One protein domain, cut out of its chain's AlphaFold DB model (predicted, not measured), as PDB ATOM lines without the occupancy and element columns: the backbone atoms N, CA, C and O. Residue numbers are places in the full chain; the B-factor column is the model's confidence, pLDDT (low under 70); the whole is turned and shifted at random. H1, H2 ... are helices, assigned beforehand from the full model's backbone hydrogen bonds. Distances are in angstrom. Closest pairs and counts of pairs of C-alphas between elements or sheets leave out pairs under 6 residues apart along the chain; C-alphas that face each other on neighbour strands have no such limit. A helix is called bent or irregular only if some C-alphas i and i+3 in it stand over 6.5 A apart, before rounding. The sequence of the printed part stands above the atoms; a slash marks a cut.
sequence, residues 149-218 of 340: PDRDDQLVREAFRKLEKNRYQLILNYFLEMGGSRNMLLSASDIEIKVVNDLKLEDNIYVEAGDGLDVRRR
ATOM      1  N   PRO A 149     211.205  82.759 179.555       93.69
ATOM      2  CA  PRO A 149     211.624  84.107 179.203       93.69
ATOM      3  C   PRO A 149     210.412  84.970 178.829       93.69
ATOM      4  O   PRO A 149     209.528  84.510 178.110       93.69
ATOM      5  N   ASP A 150     210.420  86.254 179.200       93.75
ATOM      6  CA  ASP A 150     209.325  87.190 178.877       93.75
ATOM      7  C   ASP A 150     209.001  87.237 177.377       93.75
ATOM      8  O   ASP A 150     207.859  87.455 176.961       93.75
ATOM      9  N   ARG A 151     210.019  87.020 176.537       93.69
ATOM     10  CA  ARG A 151     209.858  86.955 175.086       93.69
ATOM     11  C   ARG A 151     209.074  85.725 174.638       93.69
ATOM     12  O   ARG A 151     208.238  85.865 173.750       93.69
ATOM     13  N   ASP A 152     209.304  84.563 175.241       93.38
ATOM     14  CA  ASP A 152     208.543  83.351 174.918       93.38
ATOM     15  C   ASP A 152     207.083  83.500 175.337       93.38
ATOM     16  O   ASP A 152     206.188  83.180 174.558       93.38
ATOM     17  N   ASP A 153     206.825  84.100 176.499       93.44
ATOM     18  CA  ASP A 153     205.470  84.443 176.939       93.44
ATOM     19  C   ASP A 153     204.748  85.344 175.925       93.44
ATOM     20  O   ASP A 153     203.587  85.115 175.573       93.44
ATOM     21  N   GLN A 154     205.432  86.373 175.412       94.06
ATOM     22  CA  GLN A 154     204.887  87.233 174.358       94.06
ATOM     23  C   GLN A 154     204.608  86.454 173.071       94.06
ATOM     24  O   GLN A 154     203.554  86.653 172.462       94.06
ATOM     25  N   LEU A 155     205.518  85.563 172.669       92.50
ATOM     26  CA  LEU A 155     205.367  84.737 171.473       92.50
ATOM     27  C   LEU A 155     204.178  83.781 171.596       92.50
ATOM     28  O   LEU A 155     203.391  83.682 170.658       92.50
ATOM     29  N   VAL A 156     203.987  83.137 172.749       93.56
ATOM     30  CA  VAL A 156     202.830  82.266 173.000       93.56
ATOM     31  C   VAL A 156     201.531  83.069 172.953       93.56
ATOM     32  O   VAL A 156     200.580  82.658 172.285       93.56
ATOM     33  N   ARG A 157     201.486  84.256 173.577       90.50
ATOM     34  CA  ARG A 157     200.314  85.149 173.498       90.50
ATOM     35  C   ARG A 157     200.037  85.602 172.065       90.50
ATOM     36  O   ARG A 157     198.883  85.693 171.654       90.50
ATOM     37  N   GLU A 158     201.062  85.915 171.279       92.19
ATOM     38  CA  GLU A 158     200.904  86.278 169.868       92.19
ATOM     39  C   GLU A 158     200.419  85.096 169.019       92.19
ATOM     40  O   GLU A 158     199.492  85.261 168.225       92.19
ATOM     41  N   ALA A 159     200.992  83.908 169.217       92.69
ATOM     42  CA  ALA A 159     200.585  82.683 168.541       92.69
ATOM     43  C   ALA A 159     199.118  82.352 168.838       92.69
ATOM     44  O   ALA A 159     198.347  82.106 167.912       92.69
ATOM     45  N   PHE A 160     198.707  82.451 170.106       88.81
ATOM     46  CA  PHE A 160     197.316  82.279 170.514       88.81
ATOM     47  C   PHE A 160     196.390  83.298 169.835       88.81
ATOM     48  O   PHE A 160     195.387  82.917 169.237       88.81
ATOM     49  N   ARG A 161     196.752  84.592 169.823       86.62
ATOM     50  CA  ARG A 161     195.965  85.629 169.128       86.62
ATOM     51  C   ARG A 161     195.836  85.357 167.626       86.62
ATOM     52  O   ARG A 161     194.771  85.590 167.060       86.62
ATOM     53  N   LYS A 162     196.899  84.886 166.967       89.19
ATOM     54  CA  LYS A 162     196.858  84.504 165.544       89.19
ATOM     55  C   LYS A 162     195.958  83.292 165.311       89.19
ATOM     56  O   LYS A 162     195.201  83.295 164.343       89.19
ATOM     57  N   LEU A 163     196.022  82.289 166.184       89.44
ATOM     58  CA  LEU A 163     195.165  81.109 166.117       89.44
ATOM     59  C   LEU A 163     193.690  81.494 166.266       89.44
ATOM     60  O   LEU A 163     192.888  81.116 165.422       89.44
ATOM     61  N   GLU A 164     193.353  82.299 167.277       87.12
ATOM     62  CA  GLU A 164     191.980  82.759 167.524       87.12
ATOM     63  C   GLU A 164     191.421  83.558 166.341       87.12
ATOM     64  O   GLU A 164     190.306  83.296 165.893       87.12
ATOM     65  N   LYS A 165     192.214  84.476 165.770       86.50
ATOM     66  CA  LYS A 165     191.820  85.232 164.566       86.50
ATOM     67  C   LYS A 165     191.545  84.326 163.364       86.50
ATOM     68  O   LYS A 165     190.658  84.619 162.571       86.50
ATOM     69  N   ASN A 166     192.284  83.226 163.239       93.25
ATOM     70  CA  ASN A 166     192.169  82.282 162.128       93.25
ATOM     71  C   ASN A 166     191.301  81.058 162.455       93.25
ATOM     72  O   ASN A 166     191.232  80.126 161.654       93.25
ATOM     73  N   ARG A 167     190.635  81.030 163.613       92.31
ATOM     74  CA  ARG A 167     189.983  79.830 164.147       92.31
ATOM     75  C   ARG A 167     188.918  79.272 163.210       92.31
ATOM     76  O   ARG A 167     188.964  78.095 162.864       92.31
ATOM     77  N   TYR A 168     188.008  80.116 162.731       94.88
ATOM     78  CA  TYR A 168     186.950  79.681 161.814       94.88
ATOM     79  C   TYR A 168     187.477  79.324 160.424       94.88
ATOM     80  O   TYR A 168     186.954  78.414 159.788       94.88
ATOM     81  N   GLN A 169     188.562  79.965 159.980       96.44
ATOM     82  CA  GLN A 169     189.245  79.577 158.748       96.44
ATOM     83  C   GLN A 169     189.881  78.185 158.878       96.44
ATOM     84  O   GLN A 169     189.814  77.389 157.944       96.44
ATOM     85  N   LEU A 170     190.469  77.860 160.033       96.38
ATOM     86  CA  LEU A 170     190.996  76.522 160.305       96.38
ATOM     87  C   LEU A 170     189.878  75.480 160.342       96.38
ATOM     88  O   LEU A 170     190.013  74.436 159.711       96.38
ATOM     89  N   ILE A 171     188.760  75.778 161.011       96.12
ATOM     90  CA  ILE A 171     187.587  74.894 161.028       96.12
ATOM     91  C   ILE A 171     187.067  74.663 159.605       96.12
ATOM     92  O   ILE A 171     186.804  73.520 159.243       96.12
ATOM     93  N   LEU A 172     186.970  75.712 158.778       97.50
ATOM     94  CA  LEU A 172     186.590  75.586 157.369       97.50
ATOM     95  C   LEU A 172     187.543  74.652 156.614       97.50
ATOM     96  O   LEU A 172     187.095  73.742 155.921       97.50
ATOM     97  N   ASN A 173     188.853  74.846 156.765       97.44
ATOM     98  CA  ASN A 173     189.852  74.021 156.092       97.44
ATOM     99  C   ASN A 173     189.719  72.543 156.495       97.44
ATOM    100  O   ASN A 173     189.656  71.686 155.615       97.44
ATOM    101  N   TYR A 174     189.587  72.253 157.795       97.62
ATOM    102  CA  TYR A 174     189.364  70.891 158.290       97.62
ATOM    103  C   TYR A 174     188.034  70.306 157.813       97.62
ATOM    104  O   TYR A 174     187.987  69.152 157.396       97.62
ATOM    105  N   PHE A 175     186.955  71.093 157.818       97.62
ATOM    106  CA  PHE A 175     185.656  70.668 157.297       97.62
ATOM    107  C   PHE A 175     185.768  70.219 155.835       97.62
ATOM    108  O   PHE A 175     185.293  69.142 155.483       97.62
ATOM    109  N   LEU A 176     186.449  70.997 154.988       97.25
ATOM    110  CA  LEU A 176     186.660  70.652 153.581       97.25
ATOM    111  C   LEU A 176     187.619  69.464 153.395       97.25
ATOM    112  O   LEU A 176     187.442  68.673 152.461       97.25
ATOM    113  N   GLU A 177     188.635  69.332 154.248       97.25
ATOM    114  CA  GLU A 177     189.560  68.192 154.259       97.25
ATOM    115  C   GLU A 177     188.832  66.882 154.586       97.25
ATOM    116  O   GLU A 177     189.018  65.891 153.884       97.25
ATOM    117  N   MET A 178     187.908  66.905 155.551       96.38
ATOM    118  CA  MET A 178     187.068  65.760 155.933       96.38
ATOM    119  C   MET A 178     185.951  65.430 154.922       96.38
ATOM    120  O   MET A 178     185.097  64.591 155.198       96.38
ATOM    121  N   GLY A 179     185.935  66.066 153.747       97.31
ATOM    122  CA  GLY A 179     184.933  65.814 152.705       97.31
ATOM    123  C   GLY A 179     183.707  66.727 152.761       97.31
ATOM    124  O   GLY A 179     182.709  66.450 152.100       97.31
ATOM    125  N   GLY A 180     183.778  67.831 153.507       97.06
ATOM    126  CA  GLY A 180     182.758  68.873 153.515       97.06
ATOM    127  C   GLY A 180     182.438  69.411 152.115       97.06
ATOM    128  O   GLY A 180     183.286  69.461 151.217       97.06
ATOM    129  N   SER A 181     181.182  69.816 151.926       96.62
ATOM    130  CA  SER A 181     180.646  70.253 150.633       96.62
ATOM    131  C   SER A 181     181.328  71.531 150.128       96.62
ATOM    132  O   SER A 181     181.157  72.608 150.694       96.62
ATOM    133  N   ARG A 182     182.085  71.421 149.027       95.69
ATOM    134  CA  ARG A 182     182.802  72.547 148.386       95.69
ATOM    135  C   ARG A 182     181.915  73.414 147.489       95.69
ATOM    136  O   ARG A 182     182.230  74.575 147.264       95.69
ATOM    137  N   ASN A 183     180.811  72.867 146.985       96.69
ATOM    138  CA  ASN A 183     179.884  73.567 146.088       96.69
ATOM    139  C   ASN A 183     179.138  74.725 146.768       96.69
ATOM    140  O   ASN A 183     178.640  75.604 146.078       96.69
ATOM    141  N   MET A 184     179.070  74.732 148.101       95.75
ATOM    142  CA  MET A 184     178.457  75.816 148.869       95.75
ATOM    143  C   MET A 184     179.318  77.084 148.929       95.75
ATOM    144  O   MET A 184     178.809  78.118 149.343       95.75
ATOM    145  N   LEU A 185     180.601  77.004 148.547       94.94
ATOM    146  CA  LEU A 185     181.546  78.129 148.588       94.94
ATOM    147  C   LEU A 185     181.554  78.857 149.946       94.94
ATOM    148  O   LEU A 185     181.614  80.083 150.003       94.94
ATOM    149  N   LEU A 186     181.479  78.084 151.036       95.31
ATOM    150  CA  LEU A 186     181.425  78.611 152.399       95.31
ATOM    151  C   LEU A 186     182.658  79.461 152.723       95.31
ATOM    152  O   LEU A 186     183.790  79.074 152.423       95.31
ATOM    153  N   SER A 187     182.422  80.581 153.399       96.81
ATOM    154  CA  SER A 187     183.448  81.441 153.982       96.81
ATOM    155  C   SER A 187     183.657  81.143 155.473       96.81
ATOM    156  O   SER A 187     182.849  80.472 156.118       96.81
ATOM    157  N   ALA A 188     184.736  81.672 156.058       94.00
ATOM    158  CA  ALA A 188     184.977  81.564 157.499       94.00
ATOM    159  C   ALA A 188     183.835  82.176 158.338       94.00
ATOM    160  O   ALA A 188     183.508  81.644 159.396       94.00
ATOM    161  N   SER A 189     183.191  83.244 157.852       94.25
ATOM    162  CA  SER A 189     182.044  83.873 158.521       94.25
ATOM    163  C   SER A 189     180.802  82.978 158.529       94.25
ATOM    164  O   SER A 189     180.069  82.954 159.514       94.25
ATOM    165  N   ASP A 190     180.578  82.187 157.475       96.06
ATOM    166  CA  ASP A 190     179.463  81.230 157.444       96.06
ATOM    167  C   ASP A 190     179.675  80.105 158.463       96.06
ATOM    168  O   ASP A 190     178.741  79.688 159.154       96.06
ATOM    169  N   ILE A 191     180.925  79.645 158.600       96.50
ATOM    170  CA  ILE A 191     181.311  78.672 159.626       96.50
ATOM    171  C   ILE A 191     181.118  79.252 161.027       96.50
ATOM    172  O   ILE A 191     180.561  78.563 161.879       96.50
ATOM    173  N   GLU A 192     181.514  80.503 161.268       92.69
ATOM    174  CA  GLU A 192     181.272  81.189 162.542       92.69
ATOM    175  C   GLU A 192     179.782  81.198 162.897       92.69
ATOM    176  O   GLU A 192     179.400  80.721 163.966       92.69
ATOM    177  N   ILE A 193     178.927  81.660 161.981       91.81
ATOM    178  CA  ILE A 193     177.474  81.690 162.188       91.81
ATOM    179  C   ILE A 193     176.952  80.287 162.506       91.81
ATOM    180  O   ILE A 193     176.189  80.121 163.460       91.81
ATOM    181  N   LYS A 194     177.389  79.265 161.759       94.81
ATOM    182  CA  LYS A 194     176.948  77.883 161.970       94.81
ATOM    183  C   LYS A 194     177.368  77.344 163.338       94.81
ATOM    184  O   LYS A 194     176.551  76.765 164.051       94.81
ATOM    185  N   VAL A 195     178.632  77.524 163.708       92.31
ATOM    186  CA  VAL A 195     179.212  77.007 164.954       92.31
ATOM    187  C   VAL A 195     178.619  77.716 166.176       92.31
ATOM    188  O   VAL A 195     178.283  77.058 167.165       92.31
ATOM    189  N   VAL A 196     178.451  79.038 166.099       88.38
ATOM    190  CA  VAL A 196     177.986  79.873 167.214       88.38
ATOM    191  C   VAL A 196     176.465  79.831 167.363       88.38
ATOM    192  O   VAL A 196     175.973  79.582 168.462       88.38
ATOM    193  N   ASN A 197     175.702  80.059 166.291       90.25
ATOM    194  CA  ASN A 197     174.250  80.241 166.399       90.25
ATOM    195  C   ASN A 197     173.478  78.922 166.312       90.25
ATOM    196  O   ASN A 197     172.602  78.672 167.143       90.25
ATOM    197  N   ASP A 198     173.797  78.093 165.315       92.81
ATOM    198  CA  ASP A 198     173.010  76.892 165.021       92.81
ATOM    199  C   ASP A 198     173.425  75.729 165.918       92.81
ATOM    200  O   ASP A 198     172.582  75.086 166.542       92.81
ATOM    201  N   LEU A 199     174.733  75.462 165.983       92.69
ATOM    202  CA  LEU A 199     175.278  74.336 166.738       92.69
ATOM    203  C   LEU A 199     175.542  74.682 168.208       92.69
ATOM    204  O   LEU A 199     175.629  73.773 169.031       92.69
ATOM    205  N   LYS A 200     175.663  75.975 168.540       89.00
ATOM    206  CA  LYS A 200     175.918  76.478 169.902       89.00
ATOM    207  C   LYS A 200     177.108  75.805 170.590       89.00
ATOM    208  O   LYS A 200     177.129  75.662 171.812       89.00
ATOM    209  N   LEU A 201     178.128  75.423 169.820       86.31
ATOM    210  CA  LEU A 201     179.319  74.747 170.351       86.31
ATOM    211  C   LEU A 201     180.205  75.695 171.176       86.31
ATOM    212  O   LEU A 201     181.081  75.247 171.908       86.31
ATOM    213  N   GLU A 202     179.960  77.003 171.081       79.81
ATOM    214  CA  GLU A 202     180.746  78.046 171.747       79.81
ATOM    215  C   GLU A 202     180.024  78.728 172.912       79.81
ATOM    216  O   GLU A 202     180.618  79.579 173.571       79.81
ATOM    217  N   ASP A 203     178.780  78.340 173.219       70.06
ATOM    218  CA  ASP A 203     177.963  78.991 174.257       70.06
ATOM    219  C   ASP A 203     178.609  78.921 175.664       70.06
ATOM    220  O   ASP A 203     178.325  79.768 176.509       70.06
ATOM    221  N   ASN A 204     179.521  77.966 175.901       62.09
ATOM    222  CA  ASN A 204     180.237  77.788 177.174       62.09
ATOM    223  C   ASN A 204     181.712  78.220 177.130       62.09
ATOM    224  O   ASN A 204     182.418  78.105 178.132       62.09
ATOM    225  N   ILE A 205     182.209  78.702 175.985       67.69
ATOM    226  CA  ILE A 205     183.610  79.107 175.851       67.69
ATOM    227  C   ILE A 205     183.714  80.595 176.203       67.69
ATOM    228  O   ILE A 205     183.692  81.477 175.339       67.69
ATOM    229  N   TYR A 206     183.833  80.878 177.501       52.91
ATOM    230  CA  TYR A 206     184.220  82.199 177.994       52.91
ATOM    231  C   TYR A 206     185.706  82.417 177.672       52.91
ATOM    232  O   TYR A 206     186.583  81.957 178.394       52.91
ATOM    233  N   VAL A 207     186.008  83.097 176.567       57.78
ATOM    234  CA  VAL A 207     187.285  83.812 176.447       57.78
ATOM    235  C   VAL A 207     186.919  85.259 176.671       57.78
ATOM    236  O   VAL A 207     186.133  85.828 175.906       57.78
ATOM    237  N   GLU A 208     187.414  85.823 177.767       51.47
ATOM    238  CA  GLU A 208     187.341  87.261 177.964       51.47
ATOM    239  C   GLU A 208     187.950  87.933 176.737       51.47
ATOM    240  O   GLU A 208     189.064  87.608 176.319       51.47
ATOM    241  N   ALA A 209     187.193  88.848 176.136       54.47
ATOM    242  CA  ALA A 209     187.707  89.747 175.122       54.47
ATOM    243  C   ALA A 209     188.711  90.687 175.804       54.47
ATOM    244  O   ALA A 209     188.375  91.792 176.217       54.47
ATOM    245  N   GLY A 210     189.927  90.187 176.013       47.88
ATOM    246  CA  GLY A 210     191.062  90.982 176.441       47.88
ATOM    247  C   GLY A 210     191.461  91.959 175.341       47.88
ATOM    248  O   GLY A 210     191.237  91.712 174.152       47.88
ATOM    249  N   ASP A 211     192.053  93.067 175.769       48.53
ATOM    250  CA  ASP A 211     192.428  94.224 174.958       48.53
ATOM    251  C   ASP A 211     193.098  93.808 173.626       48.53
ATOM    252  O   ASP A 211     194.163  93.183 173.595       48.53
ATOM    253  N   GLY A 212     192.429  94.080 172.498       53.25
ATOM    254  CA  GLY A 212     192.908  93.759 171.144       53.25
ATOM    255  C   GLY A 212     192.424  92.436 170.524       53.25
ATOM    256  O   GLY A 212     192.775  92.141 169.375       53.25
ATOM    257  N   LEU A 213     191.607  91.647 171.227       56.31
ATOM    258  CA  LEU A 213     190.787  90.579 170.646       56.31
ATOM    259  C   LEU A 213     189.369  91.108 170.434       56.31
ATOM    260  O   LEU A 213     188.435  90.727 171.132       56.31
ATOM    261  N   ASP A 214     189.205  91.966 169.429       48.66
ATOM    262  CA  ASP A 214     187.907  92.509 168.998       48.66
ATOM    263  C   ASP A 214     187.023  91.438 168.309       48.66
ATOM    264  O   ASP A 214     186.236  91.702 167.401       48.66
ATOM    265  N   VAL A 215     187.148  90.178 168.737       51.09
ATOM    266  CA  VAL A 215     186.169  89.133 168.463       51.09
ATOM    267  C   VAL A 215     185.044  89.386 169.444       51.09
ATOM    268  O   VAL A 215     185.064  88.946 170.594       51.09
ATOM    269  N   ARG A 216     184.084  90.183 168.985       48.53
ATOM    270  CA  ARG A 216     182.885  90.603 169.703       48.53
ATOM    271  C   ARG A 216     182.012  89.381 170.016       48.53
ATOM    272  O   ARG A 216     180.959  89.190 169.415       48.53
ATOM    273  N   ARG A 217     182.432  88.548 170.975       56.16
ATOM    274  CA  ARG A 217     181.617  87.475 171.550       56.16
ATOM    275  C   ARG A 217     180.426  88.152 172.191       56.16
ATOM    276  O   ARG A 217     180.551  88.819 173.219       56.16
ATOM    277  N   ARG A 218     179.271  88.067 171.534       48.78
ATOM    278  CA  ARG A 218     178.032  88.641 172.046       48.78
ATOM    279  C   ARG A 218     177.742  88.003 173.400       48.78
ATOM    280  O   ARG A 218     177.189  86.911 173.472       48.78
TER     281      ARG A 218
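Overview. This is residues 149 to 218 of the 340 residues of an uncharacterized protein of Escovopsis weberi (UniProt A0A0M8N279). A long helical arm, H1, runs into a small head in which H2 and H3 meet near their first residues at about a right angle, making a corner. The first part of the arm, residues 149 to 160, sticks out with nothing packed on it, and after H3 a tail of 20 residues with no named element, 199 to 218, folds back towards the side of H1. You are reading 70 residues with three named helices, in the order H1, H2, H3, and no named strand; the class is all helix, with 38 residues in the helices. The whole is loose, with a radius of gyration of the C-alphas of 14.4 A, and elongated, spanning 46 by 26 by 17 A.

Arrangement. Start with H1, residues 150 to 165; residues 149 to 160, of which 150 to 160 belong to H1, stand free. Pass Asn 166, the one residue of a tight link, and you come to H2, residues 167 to 177. H1 and H2 meet only through their link. Ten residues further along a short link lead you to H3, residues 188 to 198. H2 and H3 touch, and their closest C-alphas, those of Gln 169 and Ala 188, are 4.9 A apart. Their lines stand about perpendicular, at 84 degrees, and their centres are 11.5 A apart. H1 and H3 are apart. Look at the backbone atoms of H1, H2 and H3, and you will find every O i to N i+4 pair within hydrogen-bond range.

Along the chain. Find C-alpha 150 at (209.325, 87.190, 178.877); from there H1 runs 22.7 A to C-alpha 165 at (191.820, 85.232, 164.566). H2 begins at C-alpha 167 and runs 15.3 A to C-alpha 177. H3 runs 14.9 A from C-alpha 188 to C-alpha 198 at (173.010, 76.892, 165.021). H3 is neither bent nor irregular, but only just: C-alphas 195 and 198 are 6.2 A apart.

Size, cuts and confidence. The two C-alphas farthest apart, those of Pro 149 and Asn 183, are 47.1 A from each other, while the first and last printed C-alphas, those of Pro 149 and Arg 218, are 34.6 A apart. Without the stretch that stands free, the body has 58 residues and spans 37 by 23 by 15 A. The printed part has no cut, and neither link between the helices is long. In the B-factor column the mean pLDDT of the printed part is 84.5; look at residues 204 to 218 and you will find 15 residues under 70, where the model's confidence is low.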